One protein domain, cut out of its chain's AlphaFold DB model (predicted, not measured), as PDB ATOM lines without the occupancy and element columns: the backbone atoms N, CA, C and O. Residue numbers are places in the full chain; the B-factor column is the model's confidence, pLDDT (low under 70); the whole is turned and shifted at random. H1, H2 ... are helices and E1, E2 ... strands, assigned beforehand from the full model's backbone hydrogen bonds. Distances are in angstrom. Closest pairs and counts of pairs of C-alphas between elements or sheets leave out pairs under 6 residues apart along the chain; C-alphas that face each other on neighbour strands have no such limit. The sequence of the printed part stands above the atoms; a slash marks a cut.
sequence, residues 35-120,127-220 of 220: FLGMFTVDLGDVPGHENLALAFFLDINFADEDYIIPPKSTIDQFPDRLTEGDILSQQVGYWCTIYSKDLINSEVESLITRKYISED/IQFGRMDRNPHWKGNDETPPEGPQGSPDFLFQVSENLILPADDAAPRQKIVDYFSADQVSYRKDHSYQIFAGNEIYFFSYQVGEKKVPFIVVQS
ATOM      1  N   PHE A  35     181.069 110.886 112.935       70.69
ATOM      2  CA  PHE A  35     181.066 112.186 112.270       70.69
ATOM      3  C   PHE A  35     182.125 112.250 111.164       70.69
ATOM      4  O   PHE A  35     183.298 111.986 111.398       70.69
ATOM      5  N   LEU A  36     181.741 112.655 109.961       71.00
ATOM      6  CA  LEU A  36     182.660 112.984 108.881       71.00
ATOM      7  C   LEU A  36     182.886 114.498 108.855       71.00
ATOM      8  O   LEU A  36     181.928 115.267 108.816       71.00
ATOM      9  N   GLY A  37     184.146 114.936 108.881       72.44
ATOM     10  CA  GLY A  37     184.486 116.346 108.680       72.44
ATOM     11  C   GLY A  37     184.240 116.742 107.230       72.44
ATOM     12  O   GLY A  37     184.844 116.164 106.332       72.44
ATOM     13  N   MET A  38     183.364 117.721 107.001       74.88
ATOM     14  CA  MET A  38     182.954 118.093 105.644       74.88
ATOM     15  C   MET A  38     183.748 119.288 105.125       74.88
ATOM     16  O   MET A  38     184.289 119.261 104.020       74.88
ATOM     17  N   PHE A  39     183.808 120.356 105.918       74.50
ATOM     18  CA  PHE A  39     184.507 121.578 105.549       74.50
ATOM     19  C   PHE A  39     184.839 122.425 106.771       74.50
ATOM     20  O   PHE A  39     184.219 122.311 107.833       74.50
ATOM     21  N   THR A  40     185.779 123.345 106.576       78.06
ATOM     22  CA  THR A  40     185.983 124.474 107.480       78.06
ATOM     23  C   THR A  40     185.975 125.789 106.729       78.06
ATOM     24  O   THR A  40     186.485 125.861 105.606       78.06
ATOM     25  N   VAL A  41     185.499 126.825 107.405       78.56
ATOM     26  CA  VAL A  41     185.467 128.201 106.917       78.56
ATOM     27  C   VAL A  41     186.280 129.080 107.863       78.56
ATOM     28  O   VAL A  41     186.052 129.057 109.072       78.56
ATOM     29  N   ASP A  42     187.228 129.846 107.322       81.25
ATOM     30  CA  ASP A  42     187.892 130.921 108.068       81.25
ATOM     31  C   ASP A  42     186.927 132.106 108.175       81.25
ATOM     32  O   ASP A  42     186.414 132.559 107.158       81.25
ATOM     33  N   LEU A  43     186.660 132.584 109.393       83.44
ATOM     34  CA  LEU A  43     185.758 133.712 109.648       83.44
ATOM     35  C   LEU A  43     186.517 135.043 109.764       83.44
ATOM     36  O   LEU A  43     185.956 136.026 110.238       83.44
ATOM     37  N   GLY A  44     187.787 135.079 109.350       80.69
ATOM     38  CA  GLY A  44     188.682 136.226 109.489       80.69
ATOM     39  C   GLY A  44     188.139 137.542 108.929       80.69
ATOM     40  O   GLY A  44     188.448 138.602 109.470       80.69
ATOM     41  N   ASP A  45     187.303 137.461 107.894       77.12
ATOM     42  CA  ASP A  45     186.684 138.615 107.240       77.12
ATOM     43  C   ASP A  45     185.326 139.016 107.858       77.12
ATOM     44  O   ASP A  45     184.767 140.064 107.520       77.12
ATOM     45  N   VAL A  46     184.805 138.230 108.810       81.88
ATOM     46  CA  VAL A  46     183.571 138.527 109.555       81.88
ATOM     47  C   VAL A  46     183.911 139.385 110.784       81.88
ATOM     48  O   VAL A  46     184.675 138.947 111.652       81.88
ATOM     49  N   PRO A  47     183.329 140.593 110.926       82.06
ATOM     50  CA  PRO A  47     183.585 141.452 112.080       82.06
ATOM     51  C   PRO A  47     183.318 140.747 113.418       82.06
ATOM     52  O   PRO A  47     182.296 140.079 113.594       82.06
ATOM     53  N   GLY A  48     184.240 140.891 114.371       85.19
ATOM     54  CA  GLY A  48     184.159 140.244 115.683       85.19
ATOM     55  C   GLY A  48     184.458 138.739 115.678       85.19
ATOM     56  O   GLY A  48     184.218 138.073 116.690       85.19
ATOM     57  N   HIS A  49     184.951 138.201 114.558       87.50
ATOM     58  CA  HIS A  49     185.334 136.797 114.378       87.50
ATOM     59  C   HIS A  49     186.715 136.642 113.722       87.50
ATOM     60  O   HIS A  49     187.051 135.574 113.218       87.50
ATOM     61  N   GLU A  50     187.558 137.674 113.780       86.94
ATOM     62  CA  GLU A  50     188.798 137.785 113.000       86.94
ATOM     63  C   GLU A  50     189.790 136.631 113.267       86.94
ATOM     64  O   GLU A  50     190.553 136.208 112.392       86.94
ATOM     65  N   ASN A  51     189.767 136.090 114.489       86.81
ATOM     66  CA  ASN A  51     190.598 134.963 114.914       86.81
ATOM     67  C   ASN A  51     189.831 133.632 115.014       86.81
ATOM     68  O   ASN A  51     190.292 132.688 115.655       86.81
ATOM     69  N   LEU A  52     188.642 133.548 114.425       86.44
ATOM     70  CA  LEU A  52     187.777 132.383 114.531       86.44
ATOM     71  C   LEU A  52     187.683 131.638 113.202       86.44
ATOM     72  O   LEU A  52     187.856 132.196 112.121       86.44
ATOM     73  N   ALA A  53     187.390 130.351 113.303       84.12
ATOM     74  CA  ALA A  53     187.009 129.510 112.186       84.12
ATOM     75  C   ALA A  53     185.836 128.622 112.602       84.12
ATOM     76  O   ALA A  53     185.618 128.365 113.789       84.12
ATOM     77  N   LEU A  54     185.078 128.161 111.615       87.00
ATOM     78  CA  LEU A  54     183.960 127.246 111.792       87.00
ATOM     79  C   LEU A  54     184.296 125.902 111.151       87.00
ATOM     80  O   LEU A  54     184.820 125.859 110.038       87.00
ATOM     81  N   ALA A  55     183.987 124.808 111.841       81.56
ATOM     82  CA  ALA A  55     184.053 123.453 111.301       81.56
ATOM     83  C   ALA A  55     182.663 122.820 111.280       81.56
ATOM     84  O   ALA A  55     181.933 122.891 112.272       81.56
ATOM     85  N   PHE A  56     182.337 122.181 110.159       80.94
ATOM     86  CA  PHE A  56     181.095 121.446 109.967       80.94
ATOM     87  C   PHE A  56     181.379 119.956 109.785       80.94
ATOM     88  O   PHE A  56     182.222 119.550 108.976       80.94
ATOM     89  N   PHE A  57     180.625 119.147 110.515       79.00
ATOM     90  CA  PHE A  57     180.691 117.698 110.521       79.00
ATOM     91  C   PHE A  57     179.309 117.119 110.256       79.00
ATOM     92  O   PHE A  57     178.314 117.631 110.758       79.00
ATOM     93  N   LEU A  58     179.253 116.015 109.525       77.56
ATOM     94  CA  LEU A  58     178.021 115.289 109.239       77.56
ATOM     95  C   LEU A  58     178.048 113.938 109.952       77.56
ATOM     96  O   LEU A  58     179.046 113.229 109.850       77.56
ATOM     97  N   ASP A  59     176.983 113.553 110.654       77.75
ATOM     98  CA  ASP A  59     176.863 112.175 111.140       77.75
ATOM     99  C   ASP A  59     176.514 111.276 109.947       77.75
ATOM    100  O   ASP A  59     175.463 111.425 109.321       77.75
ATOM    101  N   ILE A  60     177.395 110.333 109.613       72.44
ATOM    102  CA  ILE A  60     177.219 109.478 108.431       72.44
ATOM    103  C   ILE A  60     176.005 108.550 108.540       72.44
ATOM    104  O   ILE A  60     175.526 108.052 107.520       72.44
ATOM    105  N   ASN A  61     175.482 108.318 109.749       72.12
ATOM    106  CA  ASN A  61     174.240 107.570 109.935       72.12
ATOM    107  C   ASN A  61     173.011 108.360 109.455       72.12
ATOM    108  O   ASN A  61     171.988 107.759 109.129       72.12
ATOM    109  N   PHE A  62     173.139 109.688 109.378       68.19
ATOM    110  CA  PHE A  62     172.117 110.643 108.950       68.19
ATOM    111  C   PHE A  62     172.469 111.320 107.612       68.19
ATOM    112  O   PHE A  62     171.833 112.297 107.228       68.19
ATOM    113  N   ALA A  63     173.457 110.803 106.868       66.50
ATOM    114  CA  ALA A  63     173.827 111.291 105.536       66.50
ATOM    115  C   ALA A  63     172.821 110.835 104.455       66.50
ATOM    116  O   ALA A  63     173.132 110.040 103.560       66.50
ATOM    117  N   ASP A  64     171.599 111.336 104.570       68.50
ATOM    118  CA  ASP A  64     170.448 111.098 103.701       68.50
ATOM    119  C   ASP A  64     169.889 112.456 103.240       68.50
ATOM    120  O   ASP A  64     170.043 113.461 103.936       68.50
ATOM    121  N   GLU A  65     169.290 112.502 102.054       61.69
ATOM    122  CA  GLU A  65     168.749 113.712 101.422       61.69
ATOM    123  C   GLU A  65     167.774 114.466 102.347       61.69
ATOM    124  O   GLU A  65     167.827 115.694 102.418       61.69
ATOM    125  N   ASP A  66     166.987 113.731 103.141       57.50
ATOM    126  CA  ASP A  66     165.998 114.285 104.076       57.50
ATOM    127  C   ASP A  66     166.595 114.806 105.401       57.50
ATOM    128  O   ASP A  66     165.972 115.614 106.090       57.50
ATOM    129  N   TYR A  67     167.791 114.351 105.794       55.41
ATOM    130  CA  TYR A  67     168.334 114.544 107.153       55.41
ATOM    131  C   TYR A  67     169.474 115.562 107.239       55.41
ATOM    132  O   TYR A  67     170.043 115.787 108.307       55.41
ATOM    133  N   ILE A  68     169.790 116.215 106.123       63.56
ATOM    134  CA  ILE A  68     170.828 117.249 106.054       63.56
ATOM    135  C   ILE A  68     170.246 118.662 106.274       63.56
ATOM    136  O   ILE A  68     170.986 119.638 106.396       63.56
ATOM    137  N   ILE A  69     168.921 118.790 106.382       65.94
ATOM    138  CA  ILE A  69     168.258 120.044 106.755       65.94
ATOM    139  C   ILE A  69     168.142 120.093 108.285       65.94
ATOM    140  O   ILE A  69     167.517 119.207 108.872       65.94
ATOM    141  N   PRO A  70     168.702 121.115 108.960       68.19
ATOM    142  CA  PRO A  70     168.529 121.270 110.393       68.19
ATOM    143  C   PRO A  70     167.046 121.298 110.785       68.19
ATOM    144  O   PRO A  70     166.255 121.991 110.136       68.19
ATOM    145  N   PRO A  71     166.636 120.600 111.859       63.19
ATOM    146  CA  PRO A  71     165.308 120.795 112.425       63.19
ATOM    147  C   PRO A  71     165.168 122.247 112.895       63.19
ATOM    148  O   PRO A  71     166.142 122.824 113.378       63.19
ATOM    149  N   LYS A  72     163.966 122.836 112.804       64.56
ATOM    150  CA  LYS A  72     163.753 124.256 113.148       64.56
ATOM    151  C   LYS A  72     164.684 125.167 112.346       64.56
ATOM    152  O   LYS A  72     165.504 125.885 112.910       64.56
ATOM    153  N   SER A  73     164.609 125.079 111.026       65.12
ATOM    154  CA  SER A  73     165.428 125.890 110.115       65.12
ATOM    155  C   SER A  73     164.639 126.939 109.342       65.12
ATOM    156  O   SER A  73     165.258 127.740 108.648       65.12
ATOM    157  N   THR A  74     163.311 126.961 109.483       68.06
ATOM    158  CA  THR A  74     162.432 127.943 108.841       68.06
ATOM    159  C   THR A  74     161.829 128.888 109.871       68.06
ATOM    160  O   THR A  74     161.504 128.484 110.994       68.06
ATOM    161  N   ILE A  75     161.656 130.154 109.484       69.06
ATOM    162  CA  ILE A  75     161.234 131.223 110.400       69.06
ATOM    163  C   ILE A  75     159.894 130.947 111.100       69.06
ATOM    164  O   ILE A  75     159.733 131.272 112.273       69.06
ATOM    165  N   ASP A  76     158.974 130.252 110.424       73.81
ATOM    166  CA  ASP A  76     157.651 129.885 110.954       73.81
ATOM    167  C   ASP A  76     157.716 128.939 112.168       73.81
ATOM    168  O   ASP A  76     156.724 128.748 112.875       73.81
ATOM    169  N   GLN A  77     158.870 128.311 112.402       73.38
ATOM    170  CA  GLN A  77     159.091 127.371 113.500       73.38
ATOM    171  C   GLN A  77     159.745 128.031 114.719       73.38
ATOM    172  O   GLN A  77     159.867 127.381 115.764       73.38
ATOM    173  N   PHE A  78     160.170 129.294 114.611       78.81
ATOM    174  CA  PHE A  78     160.827 129.982 115.711       78.81
ATOM    175  C   PHE A  78     159.825 130.644 116.663       78.81
ATOM    176  O   PHE A  78     158.844 131.246 116.226       78.81
ATOM    177  N   PRO A  79     160.060 130.572 117.985       82.81
ATOM    178  CA  PRO A  79     159.414 131.487 118.919       82.81
ATOM    179  C   PRO A  79     159.870 132.930 118.654       82.81
ATOM    180  O   PRO A  79     160.926 133.150 118.070       82.81
ATOM    181  N   ASP A  80     159.152 133.914 119.205       86.62
ATOM    182  CA  ASP A  80     159.545 135.336 119.142       86.62
ATOM    183  C   ASP A  80     160.972 135.602 119.664       86.62
ATOM    184  O   ASP A  80     161.589 136.616 119.338       86.62
ATOM    185  N   ARG A  81     161.494 134.708 120.515       90.81
ATOM    186  CA  ARG A  81     162.849 134.759 121.061       90.81
ATOM    187  C   ARG A  81     163.392 133.355 121.299       90.81
ATOM    188  O   ARG A  81     162.720 132.544 121.937       90.81
ATOM    189  N   LEU A  82     164.620 133.094 120.862       90.38
ATOM    190  CA  LEU A  82     165.290 131.812 121.071       90.38
ATOM    191  C   LEU A  82     165.853 131.690 122.490       90.38
ATOM    192  O   LEU A  82     166.470 132.616 123.031       90.38
ATOM    193  N   THR A  83     165.684 130.514 123.088       90.94
ATOM    194  CA  THR A  83     166.390 130.133 124.315       90.94
ATOM    195  C   THR A  83     167.740 129.488 123.992       90.94
ATOM    196  O   THR A  83     167.981 129.036 122.876       90.94
ATOM    197  N   GLU A  84     168.626 129.385 124.987       88.88
ATOM    198  CA  GLU A  84     169.868 128.605 124.856       88.88
ATOM    199  C   GLU A  84     169.587 127.153 124.431       88.88
ATOM    200  O   GLU A  84     170.284 126.610 123.578       88.88
ATOM    201  N   GLY A  85     168.523 126.544 124.966       86.06
ATOM    202  CA  GLY A  85     168.111 125.195 124.581       86.06
ATOM    203  C   GLY A  85     167.674 125.100 123.118       86.06
ATOM    204  O   GLY A  85     167.990 124.113 122.456       86.06
ATOM    205  N   ASP A  86     166.998 126.121 122.586       86.62
ATOM    206  CA  ASP A  86     166.615 126.152 121.169       86.62
ATOM    207  C   ASP A  86     167.843 126.211 120.259       86.62
ATOM    208  O   ASP A  86     167.923 125.447 119.301       86.62
ATOM    209  N   ILE A  87     168.827 127.047 120.607       85.75
ATOM    210  CA  ILE A  87     170.079 127.191 119.850       85.75
ATOM    211  C   ILE A  87     170.872 125.875 119.866       85.75
ATOM    212  O   ILE A  87     171.293 125.384 118.822       85.75
ATOM    213  N   LEU A  88     171.051 125.271 121.045       82.94
ATOM    214  CA  LEU A  88     171.848 124.048 121.196       82.94
ATOM    215  C   LEU A  88     171.170 122.805 120.603       82.94
ATOM    216  O   LEU A  88     171.859 121.880 120.182       82.94
ATOM    217  N   SER A  89     169.836 122.766 120.558       82.88
ATOM    218  CA  SER A  89     169.082 121.614 120.034       82.88
ATOM    219  C   SER A  89     168.969 121.573 118.509       82.88
ATOM    220  O   SER A  89     168.437 120.599 117.976       82.88
ATOM    221  N   GLN A  90     169.472 122.586 117.794       82.94
ATOM    222  CA  GLN A  90     169.394 122.639 116.332       82.94
ATOM    223  C   GLN A  90     170.318 121.626 115.634       82.94
ATOM    224  O   GLN A  90     170.087 121.243 114.486       82.94
ATOM    225  N   GLN A  91     171.375 121.184 116.314       80.75
ATOM    226  CA  GLN A  91     172.390 120.298 115.749       80.75
ATOM    227  C   GLN A  91     171.966 118.828 115.875       80.75
ATOM    228  O   GLN A  91     172.287 118.152 116.852       80.75
ATOM    229  N   VAL A  92     171.209 118.341 114.888       76.62
ATOM    230  CA  VAL A  92     170.743 116.947 114.795       76.62
ATOM    231  C   VAL A  92     171.175 116.375 113.450       76.62
ATOM    232  O   VAL A  92     170.868 116.955 112.416       76.62
ATOM    233  N   GLY A  93     171.907 115.258 113.455       74.62
ATOM    234  CA  GLY A  93     172.469 114.657 112.234       74.62
ATOM    235  C   GLY A  93     173.723 115.363 111.699       74.62
ATOM    236  O   GLY A  93     174.374 114.868 110.783       74.62
ATOM    237  N   TYR A  94     174.116 116.481 112.304       79.31
ATOM    238  CA  TYR A  94     175.346 117.211 112.015       79.31
ATOM    239  C   TYR A  94     175.888 117.854 113.295       79.31
ATOM    240  O   TYR A  94     175.176 117.979 114.293       79.31
ATOM    241  N   TRP A  95     177.149 118.272 113.255       80.62
ATOM    242  CA  TRP A  95     177.782 119.061 114.305       80.62
ATOM    243  C   TRP A  95     178.516 120.250 113.698       80.62
ATOM    244  O   TRP A  95     179.223 120.123 112.700       80.62
ATOM    245  N   CYS A  96     178.364 121.415 114.310       84.19
ATOM    246  CA  CYS A  96     178.948 122.663 113.867       84.19
ATOM    247  C   CYS A  96     179.563 123.391 115.063       84.19
ATOM    248  O   CYS A  96     178.901 123.614 116.080       84.19
ATOM    249  N   THR A  97     180.831 123.779 114.943       85.69
ATOM    250  CA  THR A  97     181.568 124.427 116.034       85.69
ATOM    251  C   THR A  97     182.404 125.598 115.538       85.69
ATOM    252  O   THR A  97     183.040 125.512 114.486       85.69
ATOM    253  N   ILE A  98     182.405 126.687 116.312       88.25
ATOM    254  CA  ILE A  98     183.287 127.841 116.129       88.25
ATOM    255  C   ILE A  98     184.423 127.732 117.137       88.25
ATOM    256  O   ILE A  98     184.195 127.547 118.333       88.25
ATOM    257  N   TYR A  99     185.652 127.880 116.662       83.69
ATOM    258  CA  TYR A  99     186.850 127.752 117.479       83.69
ATOM    259  C   TYR A  99     187.864 128.844 117.144       83.69
ATOM    260  O   TYR A  99     187.861 129.411 116.052       83.69
ATOM    261  N   SER A 100     188.739 129.142 118.108       84.69
ATOM    262  CA  SER A 100     189.874 130.038 117.879       84.69
ATOM    263  C   SER A 100     190.915 129.354 117.003       84.69
ATOM    264  O   SER A 100     191.316 128.225 117.296       84.69
ATOM    265  N   LYS A 101     191.390 130.049 115.966       80.56
ATOM    266  CA  LYS A 101     192.442 129.557 115.066       80.56
ATOM    267  C   LYS A 101     193.737 129.231 115.813       80.56
ATOM    268  O   LYS A 101     194.447 128.318 115.405       80.56
ATOM    269  N   ASP A 102     193.984 129.868 116.959       80.31
ATOM    270  CA  ASP A 102     195.142 129.586 117.820       80.31
ATOM    271  C   ASP A 102     195.118 128.186 118.456       80.31
ATOM    272  O   ASP A 102     196.137 127.712 118.957       80.31
ATOM    273  N   LEU A 103     193.956 127.521 118.474       71.00
ATOM    274  CA  LEU A 103     193.810 126.165 119.012       71.00
ATOM    275  C   LEU A 103     194.209 125.085 117.998       71.00
ATOM    276  O   LEU A 103     194.312 123.918 118.368       71.00
ATOM    277  N   ILE A 104     194.426 125.452 116.733       66.06
ATOM    278  CA  ILE A 104     194.852 124.526 115.686       66.06
ATOM    279  C   ILE A 104     196.377 124.449 115.656       66.06
ATOM    280  O   ILE A 104     197.061 125.433 115.385       66.06
ATOM    281  N   ASN A 105     196.916 123.251 115.889       60.00
ATOM    282  CA  ASN A 105     198.322 122.955 115.621       60.00
ATOM    283  C   ASN A 105     198.528 122.500 114.154       60.00
ATOM    284  O   ASN A 105     197.579 122.253 113.411       60.00
ATOM    285  N   SER A 106     199.775 122.372 113.705       56.03
ATOM    286  CA  SER A 106     200.085 122.028 112.306       56.03
ATOM    287  C   SER A 106     199.621 120.629 111.871       56.03
ATOM    288  O   SER A 106     199.365 120.408 110.689       56.03
ATOM    289  N   GLU A 107     199.515 119.669 112.796       51.03
ATOM    290  CA  GLU A 107     199.026 118.313 112.486       51.03
ATOM    291  C   GLU A 107     197.525 118.348 112.182       51.03
ATOM    292  O   GLU A 107     197.043 117.731 111.234       51.03
ATOM    293  N   VAL A 108     196.812 119.172 112.938       51.00
ATOM    294  CA  VAL A 108     195.390 119.462 112.791       51.00
ATOM    295  C   VAL A 108     195.082 120.208 111.493       51.00
ATOM    296  O   VAL A 108     194.093 119.924 110.822       51.00
ATOM    297  N   GLU A 109     195.923 121.170 111.127       52.31
ATOM    298  CA  GLU A 109     195.740 121.976 109.921       52.31
ATOM    299  C   GLU A 109     195.749 121.119 108.644       52.31
ATOM    300  O   GLU A 109     194.965 121.368 107.731       52.31
ATOM    301  N   SER A 110     196.586 120.074 108.601       48.78
ATOM    302  CA  SER A 110     196.733 119.170 107.446       48.78
ATOM    303  C   SER A 110     195.512 118.290 107.164       48.78
ATOM    304  O   SER A 110     195.354 117.742 106.075       48.78
ATOM    305  N   LEU A 111     194.664 118.156 108.173       46.50
ATOM    306  CA  LEU A 111     193.503 117.296 108.206       46.50
ATOM    307  C   LEU A 111     192.247 118.076 107.733       46.50
ATOM    308  O   LEU A 111     191.294 117.529 107.179       46.50
ATOM    309  N   ILE A 112     192.276 119.396 107.828       48.81
ATOM    310  CA  ILE A 112     191.137 120.244 107.515       48.81
ATOM    311  C   ILE A 112     191.050 120.539 106.008       48.81
ATOM    312  O   ILE A 112     191.913 121.199 105.426       48.81
ATOM    313  N   THR A 113     189.942 120.137 105.368       53.00
ATOM    314  CA  THR A 113     189.614 120.635 104.023       53.00
ATOM    315  C   THR A 113     189.161 122.090 104.124       53.00
ATOM    316  O   THR A 113     187.997 122.387 104.412       53.00
ATOM    317  N   ARG A 114     190.092 123.012 103.859       53.72
ATOM    318  CA  ARG A 114     189.792 124.441 103.745       53.72
ATOM    319  C   ARG A 114     189.000 124.701 102.472       53.72
ATOM    320  O   ARG A 114     189.461 124.400 101.368       53.72
ATOM    321  N   LYS A 115     187.811 125.277 102.622       54.56
ATOM    322  CA  LYS A 115     187.041 125.807 101.499       54.56
ATOM    323  C   LYS A 115     187.123 127.323 101.554       54.56
ATOM    324  O   LYS A 115     186.719 127.937 102.534       54.56
ATOM    325  N   TYR A 116     187.694 127.905 100.506       48.38
ATOM    326  CA  TYR A 116     187.686 129.347 100.331       48.38
ATOM    327  C   TYR A 116     186.307 129.752  99.828       48.38
ATOM    328  O   TYR A 116     185.822 129.218  98.829       48.38
ATOM    329  N   ILE A 117     185.679 130.672 100.547       53.66
ATOM    330  CA  ILE A 117     184.456 131.322 100.102       53.66
ATOM    331  C   ILE A 117     184.863 132.328  99.020       53.66
ATOM    332  O   ILE A 117     185.738 133.154  99.261       53.66
ATOM    333  N   SER A 118     184.283 132.234  97.821       46.31
ATOM    334  CA  SER A 118     184.522 133.209  96.752       46.31
ATOM    335  C   SER A 118     183.223 133.901  96.362       46.31
ATOM    336  O   SER A 118     182.239 133.240  96.024       46.31
ATOM    337  N   GLU A 119     183.241 135.233  96.356       41.78
ATOM    338  CA  GLU A 119     182.136 136.079  95.887       41.78
ATOM    339  C   GLU A 119     181.849 135.875  94.386       41.78
ATOM    340  O   GLU A 119     180.692 135.931  93.960       41.78
ATOM    341  N   ASP A 120     182.878 135.545  93.595       38.03
ATOM    342  CA  ASP A 120     182.800 135.571  92.136       38.03
ATOM    343  C   ASP A 120     182.416 134.235  91.488       38.03
ATOM    344  O   ASP A 120     183.062 133.195  91.650       38.03
ATOM    345  N   ILE A 127     181.026 125.192  91.040       48.88
ATOM    346  CA  ILE A 127     180.200 125.152  92.258       48.88
ATOM    347  C   ILE A 127     180.697 126.223  93.243       48.88
ATOM    348  O   ILE A 127     181.801 126.107  93.780       48.88
ATOM    349  N   GLN A 128     179.887 127.260  93.473       59.66
ATOM    350  CA  GLN A 128     180.142 128.281  94.489       59.66
ATOM    351  C   GLN A 128     179.945 127.630  95.861       59.66
ATOM    352  O   GLN A 128     178.866 127.132  96.167       59.66
ATOM    353  N   PHE A 129     180.998 127.583  96.681       65.19
ATOM    354  CA  PHE A 129     180.865 127.072  98.046       65.19
ATOM    355  C   PHE A 129     179.954 127.983  98.886       65.19
ATOM    356  O   PHE A 129     179.190 127.493  99.705       65.19
ATOM    357  N   GLY A 130     179.993 129.300  98.667       72.06
ATOM    358  CA  GLY A 130     179.158 130.252  99.392       72.06
ATOM    359  C   GLY A 130     179.583 131.704  99.190       72.06
ATOM    360  O   GLY A 130     180.399 131.987  98.311       72.06
ATOM    361  N   ARG A 131     179.067 132.602 100.035       73.50
ATOM    362  CA  ARG A 131     179.414 134.033 100.126       73.50
ATOM    363  C   ARG A 131     179.605 134.445 101.582       73.50
ATOM    364  O   ARG A 131     178.890 133.955 102.453       73.50
ATOM    365  N   MET A 132     180.550 135.344 101.831       72.19
ATOM    366  CA  MET A 132     180.861 135.888 103.155       72.19
ATOM    367  C   MET A 132     180.736 137.407 103.083       72.19
ATOM    368  O   MET A 132     181.713 138.144 103.116       72.19
ATOM    369  N   ASP A 133     179.496 137.858 102.926       67.81
ATOM    370  CA  ASP A 133     179.143 139.270 102.962       67.81
ATOM    371  C   ASP A 133     178.782 139.682 104.395       67.81
ATOM    372  O   ASP A 133     178.459 138.854 105.245       67.81
ATOM    373  N   ARG A 134     178.772 140.988 104.681       72.06
ATOM    374  CA  ARG A 134     178.354 141.486 106.008       72.06
ATOM    375  C   ARG A 134     176.881 141.219 106.331       72.06
ATOM    376  O   ARG A 134     176.496 141.378 107.483       72.06
ATOM    377  N   ASN A 135     176.066 140.879 105.331       82.06
ATOM    378  CA  ASN A 135     174.634 140.633 105.466       82.06
ATOM    379  C   ASN A 135     174.205 139.451 104.580       82.06
ATOM    380  O   ASN A 135     174.799 139.263 103.517       82.06
ATOM    381  N   PRO A 136     173.150 138.710 104.961       87.06
ATOM    382  CA  PRO A 136     172.582 137.654 104.131       87.06
ATOM    383  C   PRO A 136     171.936 138.214 102.855       87.06
ATOM    384  O   PRO A 136     171.277 139.255 102.864       87.06
ATOM    385  N   HIS A 137     172.098 137.491 101.749       86.94
ATOM    386  CA  HIS A 137     171.428 137.728 100.472       86.94
ATOM    387  C   HIS A 137     170.260 136.754 100.329       86.94
ATOM    388  O   HIS A 137     170.387 135.735  99.655       86.94
ATOM    389  N   TRP A 138     169.137 137.084 100.964       85.94
ATOM    390  CA  TRP A 138     167.931 136.259 100.942       85.94
ATOM    391  C   TRP A 138     167.389 136.048  99.522       85.94
ATOM    392  O   TRP A 138     167.275 136.998  98.739       85.94
ATOM    393  N   LYS A 139     166.987 134.811  99.207       78.75
ATOM    394  CA  LYS A 139     166.194 134.496  98.005       78.75
ATOM    395  C   LYS A 139     164.764 135.030  98.118       78.75
ATOM    396  O   LYS A 139     164.159 135.378  97.103       78.75
ATOM    397  N   GLY A 140     164.229 135.076  99.336       82.88
ATOM    398  CA  GLY A 140     162.863 135.492  99.637       82.88
ATOM    399  C   GLY A 140     162.786 136.637 100.641       82.88
ATOM    400  O   GLY A 140     163.460 137.659 100.512       82.88
ATOM    401  N   ASN A 141     161.907 136.471 101.628       85.12
ATOM    402  CA  ASN A 141     161.802 137.406 102.742       85.12
ATOM    403  C   ASN A 141     162.992 137.246 103.693       85.12
ATOM    404  O   ASN A 141     163.716 136.253 103.641       85.12
ATOM    405  N   ASP A 142     163.163 138.239 104.563       87.25
ATOM    406  CA  ASP A 142     164.127 138.173 105.652       87.25
ATOM    407  C   ASP A 142     163.750 137.047 106.620       87.25
ATOM    408  O   ASP A 142     162.691 137.089 107.250       87.25
ATOM    409  N   GLU A 143     164.619 136.043 106.705       88.06
ATOM    410  CA  GLU A 143     164.491 134.906 107.617       88.06
ATOM    411  C   GLU A 143     165.566 134.936 108.710       88.06
ATOM    412  O   GLU A 143     165.940 133.901 109.267       88.06
ATOM    413  N   THR A 144     166.085 136.129 109.032       90.38
ATOM    414  CA  THR A 144     167.046 136.305 110.125       90.38
ATOM    415  C   THR A 144     166.474 135.710 111.416       90.38
ATOM    416  O   THR A 144     165.352 136.053 111.805       90.38
ATOM    417  N   PRO A 145     167.228 134.836 112.110       90.31
ATOM    418  CA  PRO A 145     166.777 134.247 113.359       90.31
ATOM    419  C   PRO A 145     166.425 135.304 114.422       90.31
ATOM    420  O   PRO A 145     167.088 136.345 114.498       90.31
ATOM    421  N   PRO A 146     165.433 135.037 115.292       91.44
ATOM    422  CA  PRO A 146     165.052 135.954 116.365       91.44
ATOM    423  C   PRO A 146     166.179 136.232 117.366       91.44
ATOM    424  O   PRO A 146     167.209 135.565 117.394       91.44
ATOM    425  N   GLU A 147     165.985 137.193 118.267       94.06
ATOM    426  CA  GLU A 147     166.965 137.425 119.331       94.06
ATOM    427  C   GLU A 147     167.162 136.182 120.215       94.06
ATOM    428  O   GLU A 147     166.226 135.437 120.508       94.06
ATOM    429  N   GLY A 148     168.395 135.980 120.674       92.06
ATOM    430  CA  GLY A 148     168.762 134.936 121.624       92.06
ATOM    431  C   GLY A 148     168.860 135.456 123.064       92.06
ATOM    432  O   GLY A 148     168.442 136.579 123.383       92.06
ATOM    433  N   PRO A 149     169.455 134.670 123.976       89.06
ATOM    434  CA  PRO A 149     169.653 135.073 125.370       89.06
ATOM    435  C   PRO A 149     170.505 136.341 125.531       89.06
ATOM    436  O   PRO A 149     170.212 137.164 126.398       89.06
ATOM    437  N   GLN A 150     171.523 136.522 124.683       92.94
ATOM    438  CA  GLN A 150     172.504 137.612 124.782       92.94
ATOM    439  C   GLN A 150     172.434 138.632 123.633       92.94
ATOM    440  O   GLN A 150     173.324 139.471 123.520       92.94
ATOM    441  N   GLY A 151     171.367 138.609 122.830       93.25
ATOM    442  CA  GLY A 151     171.112 139.599 121.780       93.25
ATOM    443  C   GLY A 151     170.855 138.979 120.411       93.25
ATOM    444  O   GLY A 151     170.544 137.791 120.303       93.25
ATOM    445  N   SER A 152     170.951 139.813 119.382       93.19
ATOM    446  CA  SER A 152     170.797 139.412 117.985       93.19
ATOM    447  C   SER A 152     171.937 138.487 117.540       93.19
ATOM    448  O   SER A 152     173.057 138.622 118.041       93.19
ATOM    449  N   PRO A 153     171.668 137.556 116.614       93.56
ATOM    450  CA  PRO A 153     172.714 136.735 116.021       93.56
ATOM    451  C   PRO A 153     173.632 137.556 115.106       93.56
ATOM    452  O   PRO A 153     173.187 138.495 114.446       93.56
ATOM    453  N   ASP A 154     174.890 137.138 115.001       92.88
ATOM    454  CA  ASP A 154     175.813 137.625 113.974       92.88
ATOM    455  C   ASP A 154     175.675 136.749 112.721       92.88
ATOM    456  O   ASP A 154     175.801 135.527 112.814       92.88
ATOM    457  N   PHE A 155     175.462 137.345 111.546       92.69
ATOM    458  CA  PHE A 155     175.579 136.612 110.283       92.69
ATOM    459  C   PHE A 155     177.049 136.265 110.011       92.69
ATOM    460  O   PHE A 155     177.929 137.111 110.178       92.69
ATOM    461  N   LEU A 156     177.313 135.021 109.608       90.50
ATOM    462  CA  LEU A 156     178.663 134.528 109.336       90.50
ATOM    463  C   LEU A 156     178.928 134.423 107.836       90.50
ATOM    464  O   LEU A 156     179.869 135.018 107.327       90.50
ATOM    465  N   PHE A 157     178.131 133.612 107.144       86.94
ATOM    466  CA  PHE A 157     178.241 133.366 105.710       86.94
ATOM    467  C   PHE A 157     177.006 132.609 105.222       86.94
ATOM    468  O   PHE A 157     176.254 132.037 106.011       86.94
ATOM    469  N   GLN A 158     176.821 132.562 103.908       85.88
ATOM    470  CA  GLN A 158     175.806 131.731 103.267       85.88
ATOM    471  C   GLN A 158     176.440 130.736 102.303       85.88
ATOM    472  O   GLN A 158     177.446 131.041 101.669       85.88
ATOM    473  N   VAL A 159     175.849 129.554 102.176       80.94
ATOM    474  CA  VAL A 159     176.255 128.477 101.268       80.94
ATOM    475  C   VAL A 159     175.202 128.343 100.176       80.94
ATOM    476  O   VAL A 159     174.002 128.340 100.452       80.94
ATOM    477  N   SER A 160     175.665 128.255  98.929       75.25
ATOM    478  CA  SER A 160     174.794 128.085  97.766       75.25
ATOM    479  C   SER A 160     174.147 126.701  97.749       75.25
ATOM    480  O   SER A 160     174.675 125.736  98.306       75.25
ATOM    481  N   GLU A 161     173.009 126.602  97.066       76.56
ATOM    482  CA  GLU A 161     172.295 125.340  96.888       76.56
ATOM    483  C   GLU A 161     173.164 124.244  96.260       76.56
ATOM    484  O   GLU A 161     174.042 124.503  95.433       76.56
ATOM    485  N   ASN A 162     172.854 122.990  96.599       71.81
ATOM    486  CA  ASN A 162     173.440 121.809  95.960       71.81
ATOM    487  C   ASN A 162     174.970 121.728  96.089       71.81
ATOM    488  O   ASN A 162     175.654 121.294  95.157       71.81
ATOM    489  N   LEU A 163     175.515 122.111  97.247       74.00
ATOM    490  CA  LEU A 163     176.937 121.963  97.525       74.00
ATOM    491  C   LEU A 163     177.331 120.479  97.501       74.00
ATOM    492  O   LEU A 163     176.938 119.699  98.367       74.00
ATOM    493  N   ILE A 164     178.152 120.095  96.524       74.50
ATOM    494  CA  ILE A 164     178.697 118.739  96.416       74.50
ATOM    495  C   ILE A 164     180.106 118.718  97.002       74.50
ATOM    496  O   ILE A 164     180.996 119.446  96.556       74.50
ATOM    497  N   LEU A 165     180.319 117.844  97.980       72.25
ATOM    498  CA  LEU A 165     181.615 117.599  98.594       72.25
ATOM    499  C   LEU A 165     182.069 116.164  98.317       72.25
ATOM    500  O   LEU A 165     181.256 115.237  98.390       72.25
ATOM    501  N   PRO A 166     183.355 115.955  97.986       66.62
ATOM    502  CA  PRO A 166     183.892 114.610  97.841       66.62
ATOM    503  C   PRO A 166     183.785 113.867  99.176       66.62
ATOM    504  O   PRO A 166     184.001 114.455 100.236       66.62
ATOM    505  N   ALA A 167     183.442 112.584  99.111       67.44
ATOM    506  CA  ALA A 167     183.469 111.698 100.265       67.44
ATOM    507  C   ALA A 167     184.819 110.964 100.318       67.44
ATOM    508  O   ALA A 167     185.422 110.703  99.276       67.44
ATOM    509  N   ASP A 168     185.296 110.650 101.523       64.75
ATOM    510  CA  ASP A 168     186.435 109.742 101.716       64.75
ATOM    511  C   ASP A 168     186.063 108.348 101.192       64.75
ATOM    512  O   ASP A 168     184.945 107.909 101.434       64.75
ATOM    513  N   ASP A 169     186.979 107.642 100.523       65.06
ATOM    514  CA  ASP A 169     186.723 106.326  99.912       65.06
ATOM    515  C   ASP A 169     186.157 105.278 100.896       65.06
ATOM    516  O   ASP A 169     185.496 104.320 100.478       65.06
ATOM    517  N   ALA A 170     186.427 105.428 102.197       66.25
ATOM    518  CA  ALA A 170     185.916 104.553 103.248       66.25
ATOM    519  C   ALA A 170     184.514 104.946 103.761       66.25
ATOM    520  O   ALA A 170     183.913 104.191 104.534       66.25
ATOM    521  N   ALA A 171     183.986 106.106 103.368       65.81
ATOM    522  CA  ALA A 171     182.702 106.615 103.825       65.81
ATOM    523  C   ALA A 171     181.519 105.920 103.111       65.81
ATOM    524  O   ALA A 171     181.613 105.510 101.949       65.81
ATOM    525  N   PRO A 172     180.368 105.739 103.787       72.56
ATOM    526  CA  PRO A 172     179.190 105.147 103.159       72.56
ATOM    527  C   PRO A 172     178.616 106.084 102.091       72.56
ATOM    528  O   PRO A 172     178.562 107.293 102.278       72.56
ATOM    529  N   ARG A 173     178.112 105.546 100.979       80.81
ATOM    530  CA  ARG A 173     177.478 106.390  99.952       80.81
ATOM    531  C   ARG A 173     176.239 107.095 100.502       80.81
ATOM    532  O   ARG A 173     175.464 106.480 101.234       80.81
ATOM    533  N   GLN A 174     176.028 108.340 100.078       80.69
ATOM    534  CA  GLN A 174     174.817 109.087 100.406       80.69
ATOM    535  C   GLN A 174     173.574 108.361  99.882       80.69
ATOM    536  O   GLN A 174     173.545 107.934  98.717       80.69
ATOM    537  N   LYS A 175     172.558 108.245 100.736       81.31
ATOM    538  CA  LYS A 175     171.223 107.771 100.354       81.31
ATOM    539  C   LYS A 175     170.453 108.895  99.666       81.31
ATOM    540  O   LYS A 175     170.603 110.055 100.038       81.31
ATOM    541  N   ILE A 176     169.668 108.544  98.655       81.00
ATOM    542  CA  ILE A 176     168.773 109.464  97.945       81.00
ATOM    543  C   ILE A 176     167.391 108.839  97.828       81.00
ATOM    544  O   ILE A 176     167.264 107.605  97.741       81.00
ATOM    545  N   VAL A 177     166.370 109.687  97.771       77.00
ATOM    546  CA  VAL A 177     164.991 109.231  97.601       77.00
ATOM    547  C   VAL A 177     164.804 108.720  96.170       77.00
ATOM    548  O   VAL A 177     165.053 109.427  95.193       77.00
ATOM    549  N   ASP A 178     164.361 107.469  96.024       77.62
ATOM    550  CA  ASP A 178     164.075 106.856  94.722       77.62
ATOM    551  C   ASP A 178     162.614 106.423  94.639       77.62
ATOM    552  O   ASP A 178     162.267 105.274  94.924       77.62
ATOM    553  N   TYR A 179     161.765 107.339  94.170       75.25
ATOM    554  CA  TYR A 179     160.323 107.132  94.008       75.25
ATOM    555  C   TYR A 179     159.936 105.981  93.061       75.25
ATOM    556  O   TYR A 179     158.760 105.618  92.998       75.25
ATOM    557  N   PHE A 180     160.884 105.415  92.308       79.62
ATOM    558  CA  PHE A 180     160.634 104.339  91.348       79.62
ATOM    559  C   PHE A 180     161.145 102.973  91.819       79.62
ATOM    560  O   PHE A 180     160.836 101.959  91.185       79.62
ATOM    561  N   SER A 181     161.897 102.916  92.921       76.44
ATOM    562  CA  SER A 181     162.356 101.659  93.515       76.44
ATOM    563  C   SER A 181     161.349 101.110  94.531       76.44
ATOM    564  O   SER A 181     160.629 101.855  95.194       76.44
ATOM    565  N   ALA A 182     161.304  99.782  94.676       70.56
ATOM    566  CA  ALA A 182     160.425  99.126  95.650       70.56
ATOM    567  C   ALA A 182     160.759  99.516  97.102       70.56
ATOM    568  O   ALA A 182     159.859  99.595  97.935       70.56
ATOM    569  N   ASP A 183     162.036  99.800  97.368       74.75
ATOM    570  CA  ASP A 183     162.552 100.154  98.691       74.75
ATOM    571  C   ASP A 183     162.546 101.675  98.941       74.75
ATOM    572  O   ASP A 183     162.918 102.117 100.023       74.75
ATOM    573  N   GLN A 184     162.133 102.476  97.948       79.69
ATOM    574  CA  GLN A 184     162.131 103.949  97.926       79.69
ATOM    575  C   GLN A 184     163.475 104.636  98.222       79.69
ATOM    576  O   GLN A 184     163.540 105.858  98.345       79.69
ATOM    577  N   VAL A 185     164.560 103.867  98.291       77.31
ATOM    578  CA  VAL A 185     165.904 104.335  98.629       77.31
ATOM    579  C   VAL A 185     166.871 103.843  97.567       77.31
ATOM    580  O   VAL A 185     166.951 102.648  97.277       77.31
ATOM    581  N   SER A 186     167.664 104.761  97.028       82.00
ATOM    582  CA  SER A 186     168.847 104.418  96.244       82.00
ATOM    583  C   SER A 186     170.080 105.135  96.795       82.00
ATOM    584  O   SER A 186     170.024 105.801  97.828       82.00
ATOM    585  N   TYR A 187     171.228 104.949  96.147       83.06
ATOM    586  CA  TYR A 187     172.485 105.573  96.551       83.06
ATOM    587  C   TYR A 187     173.013 106.446  95.425       83.06
ATOM    588  O   TYR A 187     172.923 106.071  94.248       83.06
ATOM    589  N   ARG A 188     173.646 107.567  95.786       78.00
ATOM    590  CA  ARG A 188     174.380 108.381  94.816       78.00
ATOM    591  C   ARG A 188     175.387 107.535  94.036       78.00
ATOM    592  O   ARG A 188     176.042 106.629  94.564       78.00
ATOM    593  N   LYS A 189     175.455 107.803  92.729       79.50
ATOM    594  CA  LYS A 189     176.324 107.064  91.800       79.50
ATOM    595  C   LYS A 189     177.780 107.495  91.942       79.50
ATOM    596  O   LYS A 189     178.669 106.651  91.831       79.50
ATOM    597  N   ASP A 190     177.996 108.785  92.170       79.62
ATOM    598  CA  ASP A 190     179.267 109.395  92.532       79.62
ATOM    599  C   ASP A 190     179.558 109.205  94.031       79.62
ATOM    600  O   ASP A 190     178.649 109.159  94.860       79.62
ATOM    601  N   HIS A 191     180.837 109.047  94.386       77.50
ATOM    602  CA  HIS A 191     181.274 108.918  95.780       77.50
ATOM    603  C   HIS A 191     181.430 110.316  96.402       77.50
ATOM    604  O   HIS A 191     182.530 110.814  96.638       77.50
ATOM    605  N   SER A 192     180.299 110.996  96.570       76.50
ATOM    606  CA  SER A 192     180.212 112.367  97.072       76.50
ATOM    607  C   SER A 192     178.954 112.562  97.906       76.50
ATOM    608  O   SER A 192     177.965 111.853  97.712       76.50
ATOM    609  N   TYR A 193     178.974 113.574  98.763       75.44
ATOM    610  CA  TYR A 193     177.806 114.045  99.492       75.44
ATOM    611  C   TYR A 193     177.327 115.364  98.898       75.44
ATOM    612  O   TYR A 193     178.083 116.332  98.830       75.44
ATOM    613  N   GLN A 194     176.068 115.408  98.484       77.25
ATOM    614  CA  GLN A 194     175.355 116.654  98.250       77.25
ATOM    615  C   GLN A 194     174.767 117.100  99.582       77.25
ATOM    616  O   GLN A 194     173.836 116.481 100.098       77.25
ATOM    617  N   ILE A 195     175.335 118.157 100.147       71.00
ATOM    618  CA  ILE A 195     174.807 118.771 101.355       71.00
ATOM    619  C   ILE A 195     173.770 119.819 100.933       71.00
ATOM    620  O   ILE A 195     173.985 120.542  99.960       71.00
ATOM    621  N   PHE A 196     172.648 119.883 101.659       70.94
ATOM    622  CA  PHE A 196     171.612 120.910 101.493       70.94
ATOM    623  C   PHE A 196     170.913 120.868 100.122       70.94
ATOM    624  O   PHE A 196     170.839 121.863  99.400       70.94
ATOM    625  N   ALA A 197     170.428 119.685  99.734       69.00
ATOM    626  CA  ALA A 197     169.760 119.467  98.453       69.00
ATOM    627  C   ALA A 197     168.620 120.479  98.235       69.00
ATOM    628  O   ALA A 197     167.681 120.544  99.024       69.00
ATOM    629  N   GLY A 198     168.735 121.299  97.187       71.12
ATOM    630  CA  GLY A 198     167.728 122.288  96.801       71.12
ATOM    631  C   GLY A 198     167.594 123.519  97.702       71.12
ATOM    632  O   GLY A 198     166.740 124.346  97.410       71.12
ATOM    633  N   ASN A 199     168.404 123.670  98.755       77.62
ATOM    634  CA  ASN A 199     168.264 124.786  99.689       77.62
ATOM    635  C   ASN A 199     169.533 125.634  99.777       77.62
ATOM    636  O   ASN A 199     170.644 125.103  99.801       77.62
ATOM    637  N   GLU A 200     169.363 126.949  99.892       82.12
ATOM    638  CA  GLU A 200     170.429 127.827 100.372       82.12
ATOM    639  C   GLU A 200     170.467 127.841 101.894       82.12
ATOM    640  O   GLU A 200     169.436 127.752 102.566       82.12
ATOM    641  N   ILE A 201     171.675 127.972 102.430       84.69
ATOM    642  CA  ILE A 201     171.921 127.874 103.862       84.69
ATOM    643  C   ILE A 201     172.598 129.129 104.358       84.69
ATOM    644  O   ILE A 201     173.580 129.581 103.778       84.69
ATOM    645  N   TYR A 202     172.121 129.638 105.480       89.31
ATOM    646  CA  TYR A 202     172.605 130.857 106.097       89.31
ATOM    647  C   TYR A 202     173.125 130.509 107.487       89.31
ATOM    648  O   TYR A 202     172.383 130.014 108.337       89.31
ATOM    649  N   PHE A 203     174.417 130.733 107.706       90.44
ATOM    650  CA  PHE A 203     175.073 130.492 108.982       90.44
ATOM    651  C   PHE A 203     175.085 131.775 109.802       90.44
ATOM    652  O   PHE A 203     175.546 132.827 109.357       90.44
ATOM    653  N   PHE A 204     174.627 131.645 111.034       93.06
ATOM    654  CA  PHE A 204     174.627 132.659 112.067       93.06
ATOM    655  C   PHE A 204     175.430 132.165 113.272       93.06
ATOM    656  O   PHE A 204     175.696 130.969 113.418       93.06
ATOM    657  N   SER A 205     175.793 133.075 114.169       93.69
ATOM    658  CA  SER A 205     176.266 132.719 115.502       93.69
ATOM    659  C   SER A 205     175.493 133.457 116.583       93.69
ATOM    660  O   SER A 205     175.187 134.640 116.453       93.69
ATOM    661  N   TYR A 206     175.223 132.751 117.677       93.19
ATOM    662  CA  TYR A 206     174.754 133.347 118.920       93.19
ATOM    663  C   TYR A 206     175.856 133.350 119.961       93.19
ATOM    664  O   TYR A 206     176.592 132.373 120.111       93.19
ATOM    665  N   GLN A 207     175.896 134.411 120.759       92.38
ATOM    666  CA  GLN A 207     176.597 134.380 122.032       92.38
ATOM    667  C   GLN A 207     175.755 133.583 123.045       92.38
ATOM    668  O   GLN A 207     174.589 133.911 123.289       92.38
ATOM    669  N   VAL A 208     176.349 132.528 123.611       86.50
ATOM    670  CA  VAL A 208     175.788 131.700 124.687       86.50
ATOM    671  C   VAL A 208     176.843 131.538 125.784       86.50
ATOM    672  O   VAL A 208     177.841 130.828 125.637       86.50
ATOM    673  N   GLY A 209     176.650 132.246 126.896       86.62
ATOM    674  CA  GLY A 209     177.669 132.402 127.929       86.62
ATOM    675  C   GLY A 209     178.911 133.088 127.357       86.62
ATOM    676  O   GLY A 209     178.833 134.217 126.871       86.62
ATOM    677  N   GLU A 210     180.049 132.395 127.401       84.75
ATOM    678  CA  GLU A 210     181.332 132.837 126.828       84.75
ATOM    679  C   GLU A 210     181.602 132.252 125.430       84.75
ATOM    680  O   GLU A 210     182.639 132.535 124.832       84.75
ATOM    681  N   LYS A 211     180.686 131.443 124.883       84.38
ATOM    682  CA  LYS A 211     180.883 130.726 123.618       84.38
ATOM    683  C   LYS A 211     180.053 131.327 122.489       84.38
ATOM    684  O   LYS A 211     178.918 131.745 122.707       84.38
ATOM    685  N   LYS A 212     180.600 131.284 121.273       89.81
ATOM    686  CA  LYS A 212     179.835 131.488 120.043       89.81
ATOM    687  C   LYS A 212     179.320 130.147 119.539       89.81
ATOM    688  O   LYS A 212     180.107 129.224 119.335       89.81
ATOM    689  N   VAL A 213     178.009 130.036 119.370       90.38
ATOM    690  CA  VAL A 213     177.335 128.805 118.950       90.38
ATOM    691  C   VAL A 213     176.750 129.014 117.555       90.38
ATOM    692  O   VAL A 213     175.965 129.950 117.382       90.38
ATOM    693  N   PRO A 214     177.122 128.185 116.562       91.12
ATOM    694  CA  PRO A 214     176.537 128.244 115.231       91.12
ATOM    695  C   PRO A 214     175.038 127.979 115.244       91.12
ATOM    696  O   PRO A 214     174.558 127.123 115.987       91.12
ATOM    697  N   PHE A 215     174.337 128.671 114.360       90.44
ATOM    698  CA  PHE A 215     172.921 128.489 114.096       90.44
ATOM    699  C   PHE A 215     172.675 128.581 112.593       90.44
ATOM    700  O   PHE A 215     173.307 129.384 111.911       90.44
ATOM    701  N   ILE A 216     171.794 127.745 112.061       89.56
ATOM    702  CA  ILE A 216     171.606 127.567 110.624       89.56
ATOM    703  C   ILE A 216     170.160 127.884 110.240       89.56
ATOM    704  O   ILE A 216     169.224 127.356 110.831       89.56
ATOM    705  N   VAL A 217     169.974 128.710 109.216       89.31
ATOM    706  CA  VAL A 217     168.677 128.931 108.559       89.31
ATOM    707  C   VAL A 217     168.726 128.346 107.161       89.31
ATOM    708  O   VAL A 217     169.766 128.401 106.502       89.31
ATOM    709  N   VAL A 218     167.611 127.772 106.720       84.94
ATOM    710  CA  VAL A 218     167.488 127.113 105.420       84.94
ATOM    711  C   VAL A 218     166.359 127.760 104.631       84.94
ATOM    712  O   VAL A 218     165.250 127.871 105.141       84.94
ATOM    713  N   GLN A 219     166.640 128.150 103.385       80.00
ATOM    714  CA  GLN A 219     165.649 128.709 102.463       80.00
ATOM    715  C   GLN A 219     165.620 127.905 101.154       80.00
ATOM    716  O   GLN A 219     166.651 127.743 100.491       80.00
ATOM    717  N   SER A 220     164.425 127.418 100.802       72.19
ATOM    718  CA  SER A 220     164.097 126.681  99.568       72.19
ATOM    719  C   SER A 220     163.656 127.595  98.431       72.19
ATOM    720  O   SER A 220     162.750 128.417  98.697       72.19
TER     721      SER A 220
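AT A GLANCE: This is residues 35 to 120 and 127 to 220 of the 220 residues of an uncharacterized protein of Rhizobium sp. NFR07 (UniProt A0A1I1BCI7). Amid much loop, two small sheets, E1 E2 E3 and E4 E9 E10, lie face to face as a sandwich with crossed strands; hairpin E6 E7 lies far out. The 180 printed residues run E1 E2 H1 E3 H2 E4 to E10, mostly strand, under half in named elements, sheets antiparallel. It is compact, radius of gyration of the C-alphas 16.5 A, spanning 49 by 43 by 33 A.

HOW THE PARTS SIT: Look first at hairpin E1, residues 35 to 42, and E2, 52 to 59: N 38 and O 56, 2.9 A. E3, 94 to 100, neighbours E2: N 55 and O 97, 2.9 A. H1, 84 to 88, with its O i to N i+4 pair within hydrogen-bond range, is on the sheet of E4, 154 to 159, E9, 200 to 208, and E10, 211 to 219, at height 7.8 A. There find N 156 and O 203, 2.8 A, and N 204 and O 215, 2.8 A. The closest C-alphas of E3 and E10 are Cys 96 and Pro 214, 6.2 A. H2, 106 to 109, is on neither sheet. E5, 163 to 166, neighbours E8, 192 to 195; E6, 175 to 177, neighbours E7, 185 to 187.

IN THESE COORDINATES: Find C-alpha 35, where E1 begins, at (181.066, 112.186, 112.270); E10, 26.1 A from first to last C-alpha, ends with C-alpha 219 at (165.649, 128.709, 102.463).

THE WHOLE: Residues 121 to 126 are cut, leaving 10.7 A between C-alphas 120 and 127. E2 to H1 is a long link. pLDDT is under 70 in 42 residues.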